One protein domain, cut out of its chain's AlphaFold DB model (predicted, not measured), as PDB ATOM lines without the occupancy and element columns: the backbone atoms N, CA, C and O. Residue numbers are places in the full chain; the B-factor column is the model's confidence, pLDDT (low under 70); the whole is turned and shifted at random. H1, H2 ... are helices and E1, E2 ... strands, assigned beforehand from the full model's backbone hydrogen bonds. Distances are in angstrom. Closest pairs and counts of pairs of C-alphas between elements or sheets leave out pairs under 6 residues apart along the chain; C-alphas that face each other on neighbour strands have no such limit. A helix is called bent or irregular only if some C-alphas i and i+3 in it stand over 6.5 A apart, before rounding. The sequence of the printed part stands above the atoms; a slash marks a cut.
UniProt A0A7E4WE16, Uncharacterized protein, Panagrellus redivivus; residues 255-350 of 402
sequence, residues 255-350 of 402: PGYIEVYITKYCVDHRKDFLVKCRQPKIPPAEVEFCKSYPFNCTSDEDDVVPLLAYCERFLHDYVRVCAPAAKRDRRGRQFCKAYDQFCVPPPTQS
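AT A GLANCE: This is residues 255 to 350 of the 402 residues of an uncharacterized protein of Panagrellus redivivus (UniProt A0A7E4WE16). What does the model look like at first sight? Two pairs of helices lie at opposite ends of a longish body, H2 with H3 at one end and H5 with H6 at the other, each pair folded back at a steep angle. Between the two ends lie the short helices H4 and H1, and the strand E1 runs past H4. What is it made of? The printed part has 96 residues with one named strand and six named helices, in the order E1, H1, H2, H3, H4, H5, H6, and its class is mostly helix. How large and how dense is it? It is only just compact, close to loose, with a radius of gyration of the C-alphas of 15.0 A and spans of 47 by 36 by 24 A.

IN THESE COORDINATES: Where does the first element lie? E1 is residues 257 to 262, 14.7 A from first to last C-alpha, and C-alpha 257 is at (-9.729, 3.632, -2.774). Which helices follow? H1 is residues 264 to 268, H2 270 to 277, and H3 284 to 296, 19.8 A long. H3 is irregular, with C-alphas 285 and 288 7.3 A apart. What comes after them? H4 is residues 307 to 313, H5 315 to 322, and H6 330 to 343, 19.4 A long, ending with C-alpha 343 at (-8.409, 0.186, 12.747).

HOW THE PARTS SIT: What lies beside E1? E1 pairs with no named strand, but its residues 260 to 261 pair, parallel, with residues 305 to 306. How does H1 stand to the other helices? H1 is close to but not clearly touching H6, and the closest C-alphas, of Val 267 and Phe 342, are 6.2 A apart. How do H2 and H3 meet? They form a helical hairpin and touch at a steep tilt of 44 degrees, opposite ways, with the C-alphas of Cys 277 and Cys 290 closest at 5.4 A. What does H6 touch? It touches H5 at a steep tilt of 45 degrees, opposite ways, closest at the C-alphas of Cys 322 and Cys 336, 5.6 A. With residues 339 to 343 alone it touches H4, closest at the C-alphas of Cys 311 and Cys 343, 5.4 A. In H1, H2, H4, H5 and H6 every O i to N i+4 pair is within hydrogen-bond range, and in H3 5 of 9 are.

THE WHOLE: How far does it reach? The two C-alphas farthest apart, of Pro 284 and Lys 327, are 47.3 A apart. Is there a cut or a long link? The printed part has no cut, and no link is long. Where is confidence low? Residues 325 to 326 and 347 to 350 are under 70 in pLDDT, against a mean of 88.8 for the printed part.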
ATOM      1  N   PRO A 255      -9.847   6.010  -8.474       77.31
ATOM      2  CA  PRO A 255      -8.937   6.899  -7.762       77.31
ATOM      3  C   PRO A 255      -9.559   7.378  -6.441       77.31
ATOM      4  O   PRO A 255     -10.533   8.139  -6.414       77.31
ATOM      5  N   GLY A 256      -8.964   6.946  -5.327       84.38
ATOM      6  CA  GLY A 256      -9.410   7.279  -3.970       84.38
ATOM      7  C   GLY A 256      -9.739   6.083  -3.078       84.38
ATOM      8  O   GLY A 256     -10.084   6.312  -1.923       84.38
ATOM      9  N   TYR A 257      -9.601   4.853  -3.572       89.94
ATOM     10  CA  TYR A 257      -9.729   3.632  -2.774       89.94
ATOM     11  C   TYR A 257      -8.438   2.800  -2.830       89.94
ATOM     12  O   TYR A 257      -7.569   3.031  -3.680       89.94
ATOM     13  N   ILE A 258      -8.279   1.897  -1.867       91.56
ATOM     14  CA  ILE A 258      -7.264   0.840  -1.830       91.56
ATOM     15  C   ILE A 258      -7.947  -0.484  -1.558       91.56
ATOM     16  O   ILE A 258      -8.925  -0.518  -0.818       91.56
ATOM     17  N   GLU A 259      -7.440  -1.543  -2.162       91.94
ATOM     18  CA  GLU A 259      -7.863  -2.900  -1.857       91.94
ATOM     19  C   GLU A 259      -7.095  -3.400  -0.635       91.94
ATOM     20  O   GLU A 259      -5.874  -3.245  -0.545       91.94
ATOM     21  N   VAL A 260      -7.837  -3.895   0.350       92.56
ATOM     22  CA  VAL A 260      -7.314  -4.330   1.641       92.56
ATOM     23  C   VAL A 260      -7.847  -5.716   1.931       92.56
ATOM     24  O   VAL A 260      -9.054  -5.944   1.846       92.56
ATOM     25  N   TYR A 261      -6.951  -6.627   2.294       93.25
ATOM     26  CA  TYR A 261      -7.330  -7.961   2.737       93.25
ATOM     27  C   TYR A 261      -7.736  -7.920   4.208       93.25
ATOM     28  O   TYR A 261      -6.956  -7.489   5.064       93.25
ATOM     29  N   ILE A 262      -8.975  -8.323   4.497       91.25
ATOM     30  CA  ILE A 262      -9.545  -8.267   5.843       91.25
ATOM     31  C   ILE A 262     -10.218  -9.597   6.163       91.25
ATOM     32  O   ILE A 262     -11.231  -9.958   5.568       91.25
ATOM     33  N   THR A 263      -9.682 -10.305   7.154       91.75
ATOM     34  CA  THR A 263     -10.355 -11.444   7.786       91.75
ATOM     35  C   THR A 263     -10.942 -11.005   9.124       91.75
ATOM     36  O   THR A 263     -10.470 -10.042   9.738       91.75
ATOM     37  N   LYS A 264     -11.950 -11.732   9.608       89.50
ATOM     38  CA  LYS A 264     -12.496 -11.532  10.955       89.50
ATOM     39  C   LYS A 264     -11.411 -11.671  12.031       89.50
ATOM     40  O   LYS A 264     -11.282 -10.802  12.886       89.50
ATOM     41  N   TYR A 265     -10.560 -12.692  11.901       91.81
ATOM     42  CA  TYR A 265      -9.409 -12.922  12.778       91.81
ATOM     43  C   TYR A 265      -8.506 -11.681  12.909       91.81
ATOM     44  O   TYR A 265      -8.138 -11.290  14.016       91.81
ATOM     45  N   CYS A 266      -8.204 -11.017  11.791       92.19
ATOM     46  CA  CYS A 266      -7.357  -9.822  11.764       92.19
ATOM     47  C   CYS A 266      -8.006  -8.571  12.350       92.19
ATOM     48  O   CYS A 266      -7.304  -7.610  12.651       92.19
ATOM     49  N   VAL A 267      -9.331  -8.531  12.466       90.75
ATOM     50  CA  VAL A 267     -10.025  -7.433  13.148       90.75
ATOM     51  C   VAL A 267     -10.054  -7.717  14.647       90.75
ATOM     52  O   VAL A 267      -9.632  -6.870  15.436       90.75
ATOM     53  N   ASP A 268     -10.467  -8.927  15.023       89.81
ATOM     54  CA  ASP A 268     -10.710  -9.319  16.411       89.81
ATOM     55  C   ASP A 268      -9.411  -9.352  17.239       89.81
ATOM     56  O   ASP A 268      -9.351  -8.784  18.330       89.81
ATOM     57  N   HIS A 269      -8.329  -9.924  16.700       91.81
ATOM     58  CA  HIS A 269      -7.065 -10.100  17.433       91.81
ATOM     59  C   HIS A 269      -6.065  -8.949  17.262       91.81
ATOM     60  O   HIS A 269      -4.937  -9.006  17.763       91.81
ATOM     61  N   ARG A 270      -6.453  -7.863  16.586       91.81
ATOM     62  CA  ARG A 270      -5.544  -6.740  16.326       91.81
ATOM     63  C   ARG A 270      -5.087  -6.035  17.595       91.81
ATOM     64  O   ARG A 270      -3.919  -5.660  17.694       91.81
ATOM     65  N   LYS A 271      -5.999  -5.816  18.548       90.00
ATOM     66  CA  LYS A 271      -5.674  -5.164  19.827       90.00
ATOM     67  C   LYS A 271      -4.637  -5.991  20.583       90.00
ATOM     68  O   LYS A 271      -3.622  -5.441  20.999       90.00
ATOM     69  N   ASP A 272      -4.856  -7.299  20.664       92.31
ATOM     70  CA  ASP A 272      -3.941  -8.233  21.317       92.31
ATOM     71  C   ASP A 272      -2.577  -8.242  20.636       92.31
ATOM     72  O   ASP A 272      -1.561  -8.159  21.316       92.31
ATOM     73  N   PHE A 273      -2.535  -8.243  19.303       93.50
ATOM     74  CA  PHE A 273      -1.280  -8.134  18.562       93.50
ATOM     75  C   PHE A 273      -0.523  -6.840  18.895       93.50
ATOM     76  O   PHE A 273       0.664  -6.876  19.215       93.50
ATOM     77  N   LEU A 274      -1.199  -5.688  18.876       89.69
ATOM     78  CA  LEU A 274      -0.561  -4.412  19.209       89.69
ATOM     79  C   LEU A 274      -0.056  -4.380  20.656       89.69
ATOM     80  O   LEU A 274       1.025  -3.852  20.902       89.69
ATOM     81  N   VAL A 275      -0.812  -4.950  21.595       91.31
ATOM     82  CA  VAL A 275      -0.454  -4.961  23.017       91.31
ATOM     83  C   VAL A 275       0.655  -5.960  23.308       91.31
ATOM     84  O   VAL A 275       1.572  -5.609  24.037       91.31
ATOM     85  N   LYS A 276       0.595  -7.179  22.772       93.50
ATOM     86  CA  LYS A 276       1.495  -8.289  23.128       93.50
ATOM     87  C   LYS A 276       2.769  -8.321  22.286       93.50
ATOM     88  O   LYS A 276       3.824  -8.683  22.795       93.50
ATOM     89  N   CYS A 277       2.687  -7.923  21.016       94.19
ATOM     90  CA  CYS A 277       3.755  -8.152  20.039       94.19
ATOM     91  C   CYS A 277       4.596  -6.916  19.718       94.19
ATOM     92  O   CYS A 277       5.710  -7.062  19.225       94.19
ATOM     93  N   ARG A 278       4.106  -5.697  19.996       88.12
ATOM     94  CA  ARG A 278       4.903  -4.462  19.831       88.12
ATOM     95  C   ARG A 278       5.709  -4.079  21.077       88.12
ATOM     96  O   ARG A 278       6.317  -3.011  21.102       88.12
ATOM     97  N   GLN A 279       5.709  -4.914  22.113       89.50
ATOM     98  CA  GLN A 279       6.503  -4.654  23.313       89.50
ATOM     99  C   GLN A 279       7.994  -4.915  23.053       89.50
ATOM    100  O   GLN A 279       8.324  -5.791  22.254       89.50
ATOM    101  N   PRO A 280       8.910  -4.233  23.769       92.75
ATOM    102  CA  PRO A 280      10.350  -4.482  23.650       92.75
ATOM    103  C   PRO A 280      10.750  -5.925  23.991       92.75
ATOM    104  O   PRO A 280      11.759  -6.419  23.502       92.75
ATOM    105  N   LYS A 281       9.976  -6.591  24.858       95.38
ATOM    106  CA  LYS A 281      10.174  -7.985  25.258       95.38
ATOM    107  C   LYS A 281       8.857  -8.734  25.107       95.38
ATOM    108  O   LYS A 281       7.912  -8.463  25.840       95.38
ATOM    109  N   ILE A 282       8.809  -9.664  24.157       95.94
ATOM    110  CA  ILE A 282       7.641 -10.514  23.916       95.94
ATOM    111  C   ILE A 282       7.729 -11.723  24.861       95.94
ATOM    112  O   ILE A 282       8.766 -12.393  24.872       95.94
ATOM    113  N   PRO A 283       6.687 -12.027  25.657       96.00
ATOM    114  CA  PRO A 283       6.660 -13.234  26.476       96.00
ATOM    115  C   PRO A 283       6.820 -14.491  25.606       96.00
ATOM    116  O   PRO A 283       6.203 -14.556  24.543       96.00
ATOM    117  N   PRO A 284       7.567 -15.523  26.045       96.50
ATOM    118  CA  PRO A 284       7.796 -16.727  25.241       96.50
ATOM    119  C   PRO A 284       6.490 -17.428  24.834       96.50
ATOM    120  O   PRO A 284       6.398 -17.951  23.730       96.50
ATOM    121  N   ALA A 285       5.455 -17.352  25.680       97.31
ATOM    122  CA  ALA A 285       4.124 -17.893  25.402       97.31
ATOM    123  C   ALA A 285       3.391 -17.202  24.232       97.31
ATOM    124  O   ALA A 285       2.487 -17.789  23.650       97.31
ATOM    125  N   GLU A 286       3.769 -15.971  23.876       97.31
ATOM    126  CA  GLU A 286       3.098 -15.168  22.844       97.31
ATOM    127  C   GLU A 286       3.895 -15.118  21.527       97.31
ATOM    128  O   GLU A 286       3.411 -14.591  20.527       97.31
ATOM    129  N   VAL A 287       5.111 -15.680  21.491       96.25
ATOM    130  CA  VAL A 287       6.000 -15.622  20.315       96.25
ATOM    131  C   VAL A 287       5.347 -16.242  19.080       96.25
ATOM    132  O   VAL A 287       5.436 -15.675  17.991       96.25
ATOM    133  N   GLU A 288       4.677 -17.383  19.231       96.06
ATOM    134  CA  GLU A 288       4.016 -18.069  18.116       96.06
ATOM    135  C   GLU A 288       2.818 -17.271  17.580       96.06
ATOM    136  O   GLU A 288       2.660 -17.122  16.365       96.06
ATOM    137  N   PHE A 289       2.027 -16.665  18.469       96.00
ATOM    138  CA  PHE A 289       0.949 -15.754  18.086       96.00
ATOM    139  C   PHE A 289       1.492 -14.536  17.323       96.00
ATOM    140  O   PHE A 289       1.015 -14.215  16.234       96.00
ATOM    141  N   CYS A 290       2.543 -13.897  17.839       95.88
ATOM    142  CA  CYS A 290       3.151 -12.728  17.208       95.88
ATOM    143  C   CYS A 290       3.767 -13.032  15.840       95.88
ATOM    144  O   CYS A 290       3.720 -12.181  14.951       95.88
ATOM    145  N   LYS A 291       4.317 -14.239  15.660       94.50
ATOM    146  CA  LYS A 291       4.826 -14.703  14.366       94.50
ATOM    147  C   LYS A 291       3.695 -15.000  13.391       94.50
ATOM    148  O   LYS A 291       3.767 -14.547  12.262       94.50
ATOM    149  N   SER A 292       2.666 -15.734  13.810       93.19
ATOM    150  CA  SER A 292       1.589 -16.197  12.921       93.19
ATOM    151  C   SER A 292       0.604 -15.097  12.518       93.19
ATOM    152  O   SER A 292       0.086 -15.113  11.401       93.19
ATOM    153  N   TYR A 293       0.356 -14.118  13.391       93.88
ATOM    154  CA  TYR A 293      -0.663 -13.097  13.164       93.88
ATOM    155  C   TYR A 293      -0.463 -12.292  11.860       93.88
ATOM    156  O   TYR A 293      -1.418 -12.219  11.085       93.88
ATOM    157  N   PRO A 294       0.724 -11.722  11.549       90.38
ATOM    158  CA  PRO A 294       0.931 -10.995  10.297       90.38
ATOM    159  C   PRO A 294       0.654 -11.846   9.058       90.38
ATOM    160  O   PRO A 294      -0.038 -11.371   8.165       90.38
ATOM    161  N   PHE A 295       1.118 -13.102   9.039       89.88
ATOM    162  CA  PHE A 295       0.918 -14.014   7.908       89.88
ATOM    163  C   PHE A 295      -0.559 -14.343   7.680       89.88
ATOM    164  O   PHE A 295      -1.023 -14.373   6.545       89.88
ATOM    165  N   ASN A 296      -1.333 -14.501   8.755       88.75
ATOM    166  CA  ASN A 296      -2.780 -14.722   8.660       88.75
ATOM    167  C   ASN A 296      -3.548 -13.484   8.153       88.75
ATOM    168  O   ASN A 296      -4.728 -13.582   7.804       88.75
ATOM    169  N   CYS A 297      -2.892 -12.320   8.132       90.56
ATOM    170  CA  CYS A 297      -3.459 -11.032   7.740       90.56
ATOM    171  C   CYS A 297      -2.888 -10.459   6.442       90.56
ATOM    172  O   CYS A 297      -3.289  -9.362   6.038       90.56
ATOM    173  N   THR A 298      -1.975 -11.174   5.794       89.19
ATOM    174  CA  THR A 298      -1.425 -10.843   4.479       89.19
ATOM    175  C   THR A 298      -2.147 -11.627   3.387       89.19
ATOM    176  O   THR A 298      -2.602 -12.744   3.618       89.19
ATOM    177  N   SER A 299      -2.264 -11.020   2.207       87.12
ATOM    178  CA  SER A 299      -2.659 -11.706   0.974       87.12
ATOM    179  C   SER A 299      -1.400 -11.985   0.155       87.12
ATOM    180  O   SER A 299      -0.469 -11.183   0.212       87.12
ATOM    181  N   ASP A 300      -1.395 -13.069  -0.620       86.38
ATOM    182  CA  ASP A 300      -0.322 -13.378  -1.581       86.38
ATOM    183  C   ASP A 300      -0.373 -12.470  -2.828       86.38
ATOM    184  O   ASP A 300       0.516 -12.505  -3.674       86.38
ATOM    185  N   GLU A 301      -1.424 -11.660  -2.971       86.62
ATOM    186  CA  GLU A 301      -1.597 -10.738  -4.092       86.62
ATOM    187  C   GLU A 301      -0.819  -9.427  -3.879       86.62
ATOM    188  O   GLU A 301      -1.126  -8.653  -2.969       86.62
ATOM    189  N   ASP A 302       0.125  -9.130  -4.780       82.94
ATOM    190  CA  ASP A 302       1.018  -7.956  -4.713       82.94
ATOM    191  C   ASP A 302       0.289  -6.594  -4.654       82.94
ATOM    192  O   ASP A 302       0.812  -5.616  -4.114       82.94
ATOM    193  N   ASP A 303      -0.930  -6.508  -5.196       84.75
ATOM    194  CA  ASP A 303      -1.716  -5.267  -5.260       84.75
ATOM    195  C   ASP A 303      -2.605  -5.033  -4.018       84.75
ATOM    196  O   ASP A 303      -3.245  -3.976  -3.892       84.75
ATOM    197  N   VAL A 304      -2.643  -5.985  -3.080       89.31
ATOM    198  CA  VAL A 304      -3.534  -5.948  -1.916       89.31
ATOM    199  C   VAL A 304      -2.764  -5.597  -0.652       89.31
ATOM    200  O   VAL A 304      -1.845  -6.288  -0.223       89.31
ATOM    201  N   VAL A 305      -3.181  -4.521   0.017       90.19
ATOM    202  CA  VAL A 305      -2.516  -4.089   1.250       90.19
ATOM    203  C   VAL A 305      -3.076  -4.851   2.459       90.19
ATOM    204  O   VAL A 305      -4.291  -4.873   2.649       90.19
ATOM    205  N   PRO A 306      -2.230  -5.419   3.337       92.00
ATOM    206  CA  PRO A 306      -2.681  -6.023   4.591       92.00
ATOM    207  C   PRO A 306      -3.390  -5.010   5.498       92.00
ATOM    208  O   PRO A 306      -2.981  -3.845   5.571       92.00
ATOM    209  N   LEU A 307      -4.395  -5.446   6.268       92.31
ATOM    210  CA  LEU A 307      -5.119  -4.559   7.191       92.31
ATOM    211  C   LEU A 307      -4.181  -3.809   8.152       92.31
ATOM    212  O   LEU A 307      -4.331  -2.603   8.351       92.31
ATOM    213  N   LEU A 308      -3.184  -4.501   8.714       91.75
ATOM    214  CA  LEU A 308      -2.193  -3.886   9.603       91.75
ATOM    215  C   LEU A 308      -1.466  -2.716   8.927       91.75
ATOM    216  O   LEU A 308      -1.401  -1.621   9.489       91.75
ATOM    217  N   ALA A 309      -0.981  -2.940   7.704       92.94
ATOM    218  CA  ALA A 309      -0.268  -1.938   6.925       92.94
ATOM    219  C   ALA A 309      -1.179  -0.760   6.551       92.94
ATOM    220  O   ALA A 309      -0.746   0.392   6.594       92.94
ATOM    221  N   TYR A 310      -2.456  -1.017   6.240       95.00
ATOM    222  CA  TYR A 310      -3.444   0.043   6.025       95.00
ATOM    223  C   TYR A 310      -3.605   0.921   7.274       95.00
ATOM    224  O   TYR A 310      -3.496   2.148   7.188       95.00
ATOM    225  N   CYS A 311      -3.828   0.306   8.438       94.56
ATOM    226  CA  CYS A 311      -4.044   1.043   9.679       94.56
ATOM    227  C   CYS A 311      -2.828   1.890  10.070       94.56
ATOM    228  O   CYS A 311      -2.994   3.052  10.444       94.56
ATOM    229  N   GLU A 312      -1.619   1.341   9.949       93.38
ATOM    230  CA  GLU A 312      -0.371   2.050  10.249       93.38
ATOM    231  C   GLU A 312      -0.126   3.211   9.281       93.38
ATOM    232  O   GLU A 312       0.085   4.349   9.707       93.38
ATOM    233  N   ARG A 313      -0.263   2.959   7.974       94.81
ATOM    234  CA  ARG A 313      -0.038   3.965   6.928       94.81
ATOM    235  C   ARG A 313      -0.930   5.195   7.082       94.81
ATOM    236  O   ARG A 313      -0.501   6.300   6.749       94.81
ATOM    237  N   PHE A 314      -2.168   5.012   7.536       95.19
ATOM    238  CA  PHE A 314      -3.165   6.082   7.594       95.19
ATOM    239  C   PHE A 314      -3.466   6.593   9.009       95.19
ATOM    240  O   PHE A 314      -4.365   7.420   9.160       95.19
ATOM    241  N   LEU A 315      -2.696   6.198  10.028       93.81
ATOM    242  CA  LEU A 315      -2.894   6.650  11.411       93.81
ATOM    243  C   LEU A 315      -2.802   8.179  11.559       93.81
ATOM    244  O   LEU A 315      -3.693   8.812  12.122       93.81
ATOM    245  N   HIS A 316      -1.764   8.803  10.997       92.94
ATOM    246  CA  HIS A 316      -1.614  10.263  11.054       92.94
ATOM    247  C   HIS A 316      -2.720  10.999  10.290       92.94
ATOM    248  O   HIS A 316      -3.188  12.058  10.716       92.94
ATOM    249  N   ASP A 317      -3.157  10.440   9.158       93.00
ATOM    250  CA  ASP A 317      -4.259  11.006   8.390       93.00
ATOM    251  C   ASP A 317      -5.586  10.865   9.140       93.00
ATOM    252  O   ASP A 317      -6.388  11.793   9.092       93.00
ATOM    253  N   TYR A 318      -5.806   9.764   9.860       93.06
ATOM    254  CA  TYR A 318      -6.960   9.577  10.734       93.06
ATOM    255  C   TYR A 318      -7.025  10.673  11.800       93.06
ATOM    256  O   TYR A 318      -8.010  11.409  11.844       93.06
ATOM    257  N   VAL A 319      -5.944  10.896  12.554       91.69
ATOM    258  CA  VAL A 319      -5.891  11.970  13.563       91.69
ATOM    259  C   VAL A 319      -6.176  13.339  12.932       91.69
ATOM    260  O   VAL A 319      -6.968  14.119  13.457       91.69
ATOM    261  N   ARG A 320      -5.599  13.630  11.761       90.50
ATOM    262  CA  ARG A 320      -5.777  14.926  11.085       90.50
ATOM    263  C   ARG A 320      -7.171  15.121  10.478       90.50
ATOM    264  O   ARG A 320      -7.682  16.239  10.461       90.50
ATOM    265  N   VAL A 321      -7.748  14.077   9.883       90.75
ATOM    266  CA  VAL A 321      -8.993  14.152   9.098       90.75
ATOM    267  C   VAL A 321     -10.222  13.916   9.972       90.75
ATOM    268  O   VAL A 321     -11.271  14.496   9.690       90.75
ATOM    269  N   CYS A 322     -10.107  13.090  11.011       91.56
ATOM    270  CA  CYS A 322     -11.229  12.616  11.820       91.56
ATOM    271  C   CYS A 322     -11.385  13.333  13.165       91.56
ATOM    272  O   CYS A 322     -12.399  13.119  13.828       91.56
ATOM    273  N   ALA A 323     -10.464  14.236  13.522       85.62
ATOM    274  CA  ALA A 323     -10.573  15.062  14.721       85.62
ATOM    275  C   ALA A 323     -11.878  15.903  14.775       85.62
ATOM    276  O   ALA A 323     -12.417  16.289  13.728       85.62
ATOM    277  N   PRO A 324     -12.382  16.239  15.983       70.25
ATOM    278  CA  PRO A 324     -13.784  16.625  16.208       70.25
ATOM    279  C   PRO A 324     -14.245  17.968  15.611       70.25
ATOM    280  O   PRO A 324     -15.435  18.260  15.635       70.25
ATOM    281  N   ALA A 325     -13.351  18.792  15.059       57.97
ATOM    282  CA  ALA A 325     -13.644  20.206  14.789       57.97
ATOM    283  C   ALA A 325     -13.815  20.595  13.304       57.97
ATOM    284  O   ALA A 325     -14.119  21.749  13.005       57.97
ATOM    285  N   ALA A 326     -13.631  19.681  12.344       58.28
ATOM    286  CA  ALA A 326     -13.655  20.042  10.924       58.28
ATOM    287  C   ALA A 326     -14.965  19.649  10.219       58.28
ATOM    288  O   ALA A 326     -15.424  18.507  10.299       58.28
ATOM    289  N   LYS A 327     -15.524  20.573   9.418       73.44
ATOM    290  CA  LYS A 327     -16.513  20.240   8.378       73.44
ATOM    291  C   LYS A 327     -15.863  19.265   7.387       73.44
ATOM    292  O   LYS A 327     -15.115  19.670   6.498       73.44
ATOM    293  N   ARG A 328     -16.119  17.969   7.573       80.62
ATOM    294  CA  ARG A 328     -15.602  16.884   6.727       80.62
ATOM    295  C   ARG A 328     -16.397  16.802   5.425       80.62
ATOM    296  O   ARG A 328     -17.622  16.921   5.437       80.62
ATOM    297  N   ASP A 329     -15.721  16.555   4.308       87.94
ATOM    298  CA  ASP A 329     -16.386  16.189   3.056       87.94
ATOM    299  C   ASP A 329     -16.937  14.748   3.136       87.94
ATOM    300  O   ASP A 329     -16.661  13.996   4.076       87.94
ATOM    301  N   ARG A 330     -17.761  14.342   2.159       89.94
ATOM    302  CA  ARG A 330     -18.368  12.995   2.139       89.94
ATOM    303  C   ARG A 330     -17.310  11.885   2.194       89.94
ATOM    304  O   ARG A 330     -17.531  10.882   2.865       89.94
ATOM    305  N   ARG A 331     -16.170  12.080   1.521       88.19
ATOM    306  CA  ARG A 331     -15.070  11.103   1.484       88.19
ATOM    307  C   ARG A 331     -14.334  11.020   2.816       88.19
ATOM    308  O   ARG A 331     -14.080   9.916   3.276       88.19
ATOM    309  N   GLY A 332     -14.060  12.152   3.464       90.81
ATOM    310  CA  GLY A 332     -13.487  12.183   4.807       90.81
ATOM    311  C   GLY A 332     -14.360  11.439   5.815       90.81
ATOM    312  O   GLY A 332     -13.842  10.637   6.578       90.81
ATOM    313  N   ARG A 333     -15.690  11.606   5.763       91.69
ATOM    314  CA  ARG A 333     -16.612  10.839   6.625       91.69
ATOM    315  C   ARG A 333     -16.560   9.332   6.369       91.69
ATOM    316  O   ARG A 333     -16.565   8.565   7.324       91.69
ATOM    317  N   GLN A 334     -16.505   8.913   5.104       92.88
ATOM    318  CA  GLN A 334     -16.376   7.497   4.744       92.88
ATOM    319  C   GLN A 334     -15.043   6.914   5.213       92.88
ATOM    320  O   GLN A 334     -15.025   5.809   5.741       92.88
ATOM    321  N   PHE A 335     -13.952   7.670   5.060       94.31
ATOM    322  CA  PHE A 335     -12.642   7.295   5.576       94.31
ATOM    323  C   PHE A 335     -12.646   7.126   7.090       94.31
ATOM    324  O   PHE A 335     -12.255   6.065   7.554       94.31
ATOM    325  N   CYS A 336     -13.160   8.104   7.837       94.06
ATOM    326  CA  CYS A 336     -13.245   7.991   9.291       94.06
ATOM    327  C   CYS A 336     -14.067   6.775   9.709       94.06
ATOM    328  O   CYS A 336     -13.567   5.952  10.455       94.06
ATOM    329  N   LYS A 337     -15.264   6.587   9.135       93.94
ATOM    330  CA  LYS A 337     -16.112   5.435   9.463       93.94
ATOM    331  C   LYS A 337     -15.417   4.095   9.192       93.94
ATOM    332  O   LYS A 337     -15.527   3.186  10.002       93.94
ATOM    333  N   ALA A 338     -14.727   3.967   8.057       94.56
ATOM    334  CA  ALA A 338     -13.992   2.748   7.730       94.56
ATOM    335  C   ALA A 338     -12.794   2.542   8.671       94.56
ATOM    336  O   ALA A 338     -12.580   1.440   9.162       94.56
ATOM    337  N   TYR A 339     -12.032   3.600   8.954       95.19
ATOM    338  CA  TYR A 339     -10.895   3.525   9.865       95.19
ATOM    339  C   TYR A 339     -11.343   3.172  11.290       95.19
ATOM    340  O   TYR A 339     -10.752   2.293  11.902       95.19
ATOM    341  N   ASP A 340     -12.426   3.769  11.783       93.00
ATOM    342  CA  ASP A 340     -13.019   3.442  13.085       93.00
ATOM    343  C   ASP A 340     -13.437   1.973  13.150       93.00
ATOM    344  O   ASP A 340     -13.143   1.281  14.115       93.00
ATOM    345  N   GLN A 341     -14.072   1.473  12.093       91.56
ATOM    346  CA  GLN A 341     -14.569   0.102  12.050       91.56
ATOM    347  C   GLN A 341     -13.455  -0.957  12.043       91.56
ATOM    348  O   GLN A 341     -13.636  -2.020  12.630       91.56
ATOM    349  N   PHE A 342     -12.339  -0.709  11.348       92.75
ATOM    350  CA  PHE A 342     -11.314  -1.740  11.108       92.75
ATOM    351  C   PHE A 342      -9.986  -1.492  11.838       92.75
ATOM    352  O   PHE A 342      -9.219  -2.424  12.071       92.75
ATOM    353  N   CYS A 343      -9.687  -0.240  12.178       93.62
ATOM    354  CA  CYS A 343      -8.409   0.186  12.747       93.62
ATOM    355  C   CYS A 343      -8.528   0.787  14.147       93.62
ATOM    356  O   CYS A 343      -7.500   0.981  14.808       93.62
ATOM    357  N   VAL A 344      -9.730   1.061  14.640       90.19
ATOM    358  CA  VAL A 344      -9.936   1.404  16.045       90.19
ATOM    359  C   VAL A 344     -10.524   0.163  16.708       90.19
ATOM    360  O   VAL A 344     -11.526  -0.358  16.223       90.19
ATOM    361  N   PRO A 345      -9.875  -0.394  17.747       79.62
ATOM    362  CA  PRO A 345     -10.477  -1.505  18.462       79.62
ATOM    363  C   PRO A 345     -11.848  -1.057  18.979       79.62
ATOM    364  O   PRO A 345     -11.955   0.076  19.463       79.62
ATOM    365  N   PRO A 346     -12.889  -1.903  18.879       72.06
ATOM    366  CA  PRO A 346     -14.156  -1.577  19.506       72.06
ATOM    367  C   PRO A 346     -13.884  -1.288  20.988       72.06
ATOM    368  O   PRO A 346     -13.021  -1.953  21.579       72.06
ATOM    369  N   PRO A 347     -14.561  -0.293  21.586       68.12
ATOM    370  CA  PRO A 347     -14.466  -0.089  23.022       68.12
ATOM    371  C   PRO A 347     -14.794  -1.429  23.672       68.12
ATOM    372  O   PRO A 347     -15.804  -2.062  23.348       68.12
ATOM    373  N   THR A 348     -13.866  -1.925  24.485       63.19
ATOM    374  CA  THR A 348     -14.040  -3.215  25.146       63.19
ATOM    375  C   THR A 348     -15.347  -3.116  25.934       63.19
ATOM    376  O   THR A 348     -15.632  -2.056  26.480       63.19
ATOM    377  N   GLN A 349     -16.187  -4.156  25.988       55.03
ATOM    378  CA  GLN A 349     -17.448  -4.057  26.750       55.03
ATOM    379  C   GLN A 349     -17.205  -3.653  28.215       55.03
ATOM    380  O   GLN A 349     -18.066  -3.032  28.818       55.03
ATOM    381  N   SER A 350     -16.009  -3.916  28.748       53.94
ATOM    382  CA  SER A 350     -15.523  -3.396  30.027       53.94
ATOM    383  C   SER A 350     -15.472  -1.860  30.094       53.94
ATOM    384  O   SER A 350     -15.830  -1.295  31.117       53.94
TER     385      SER A 350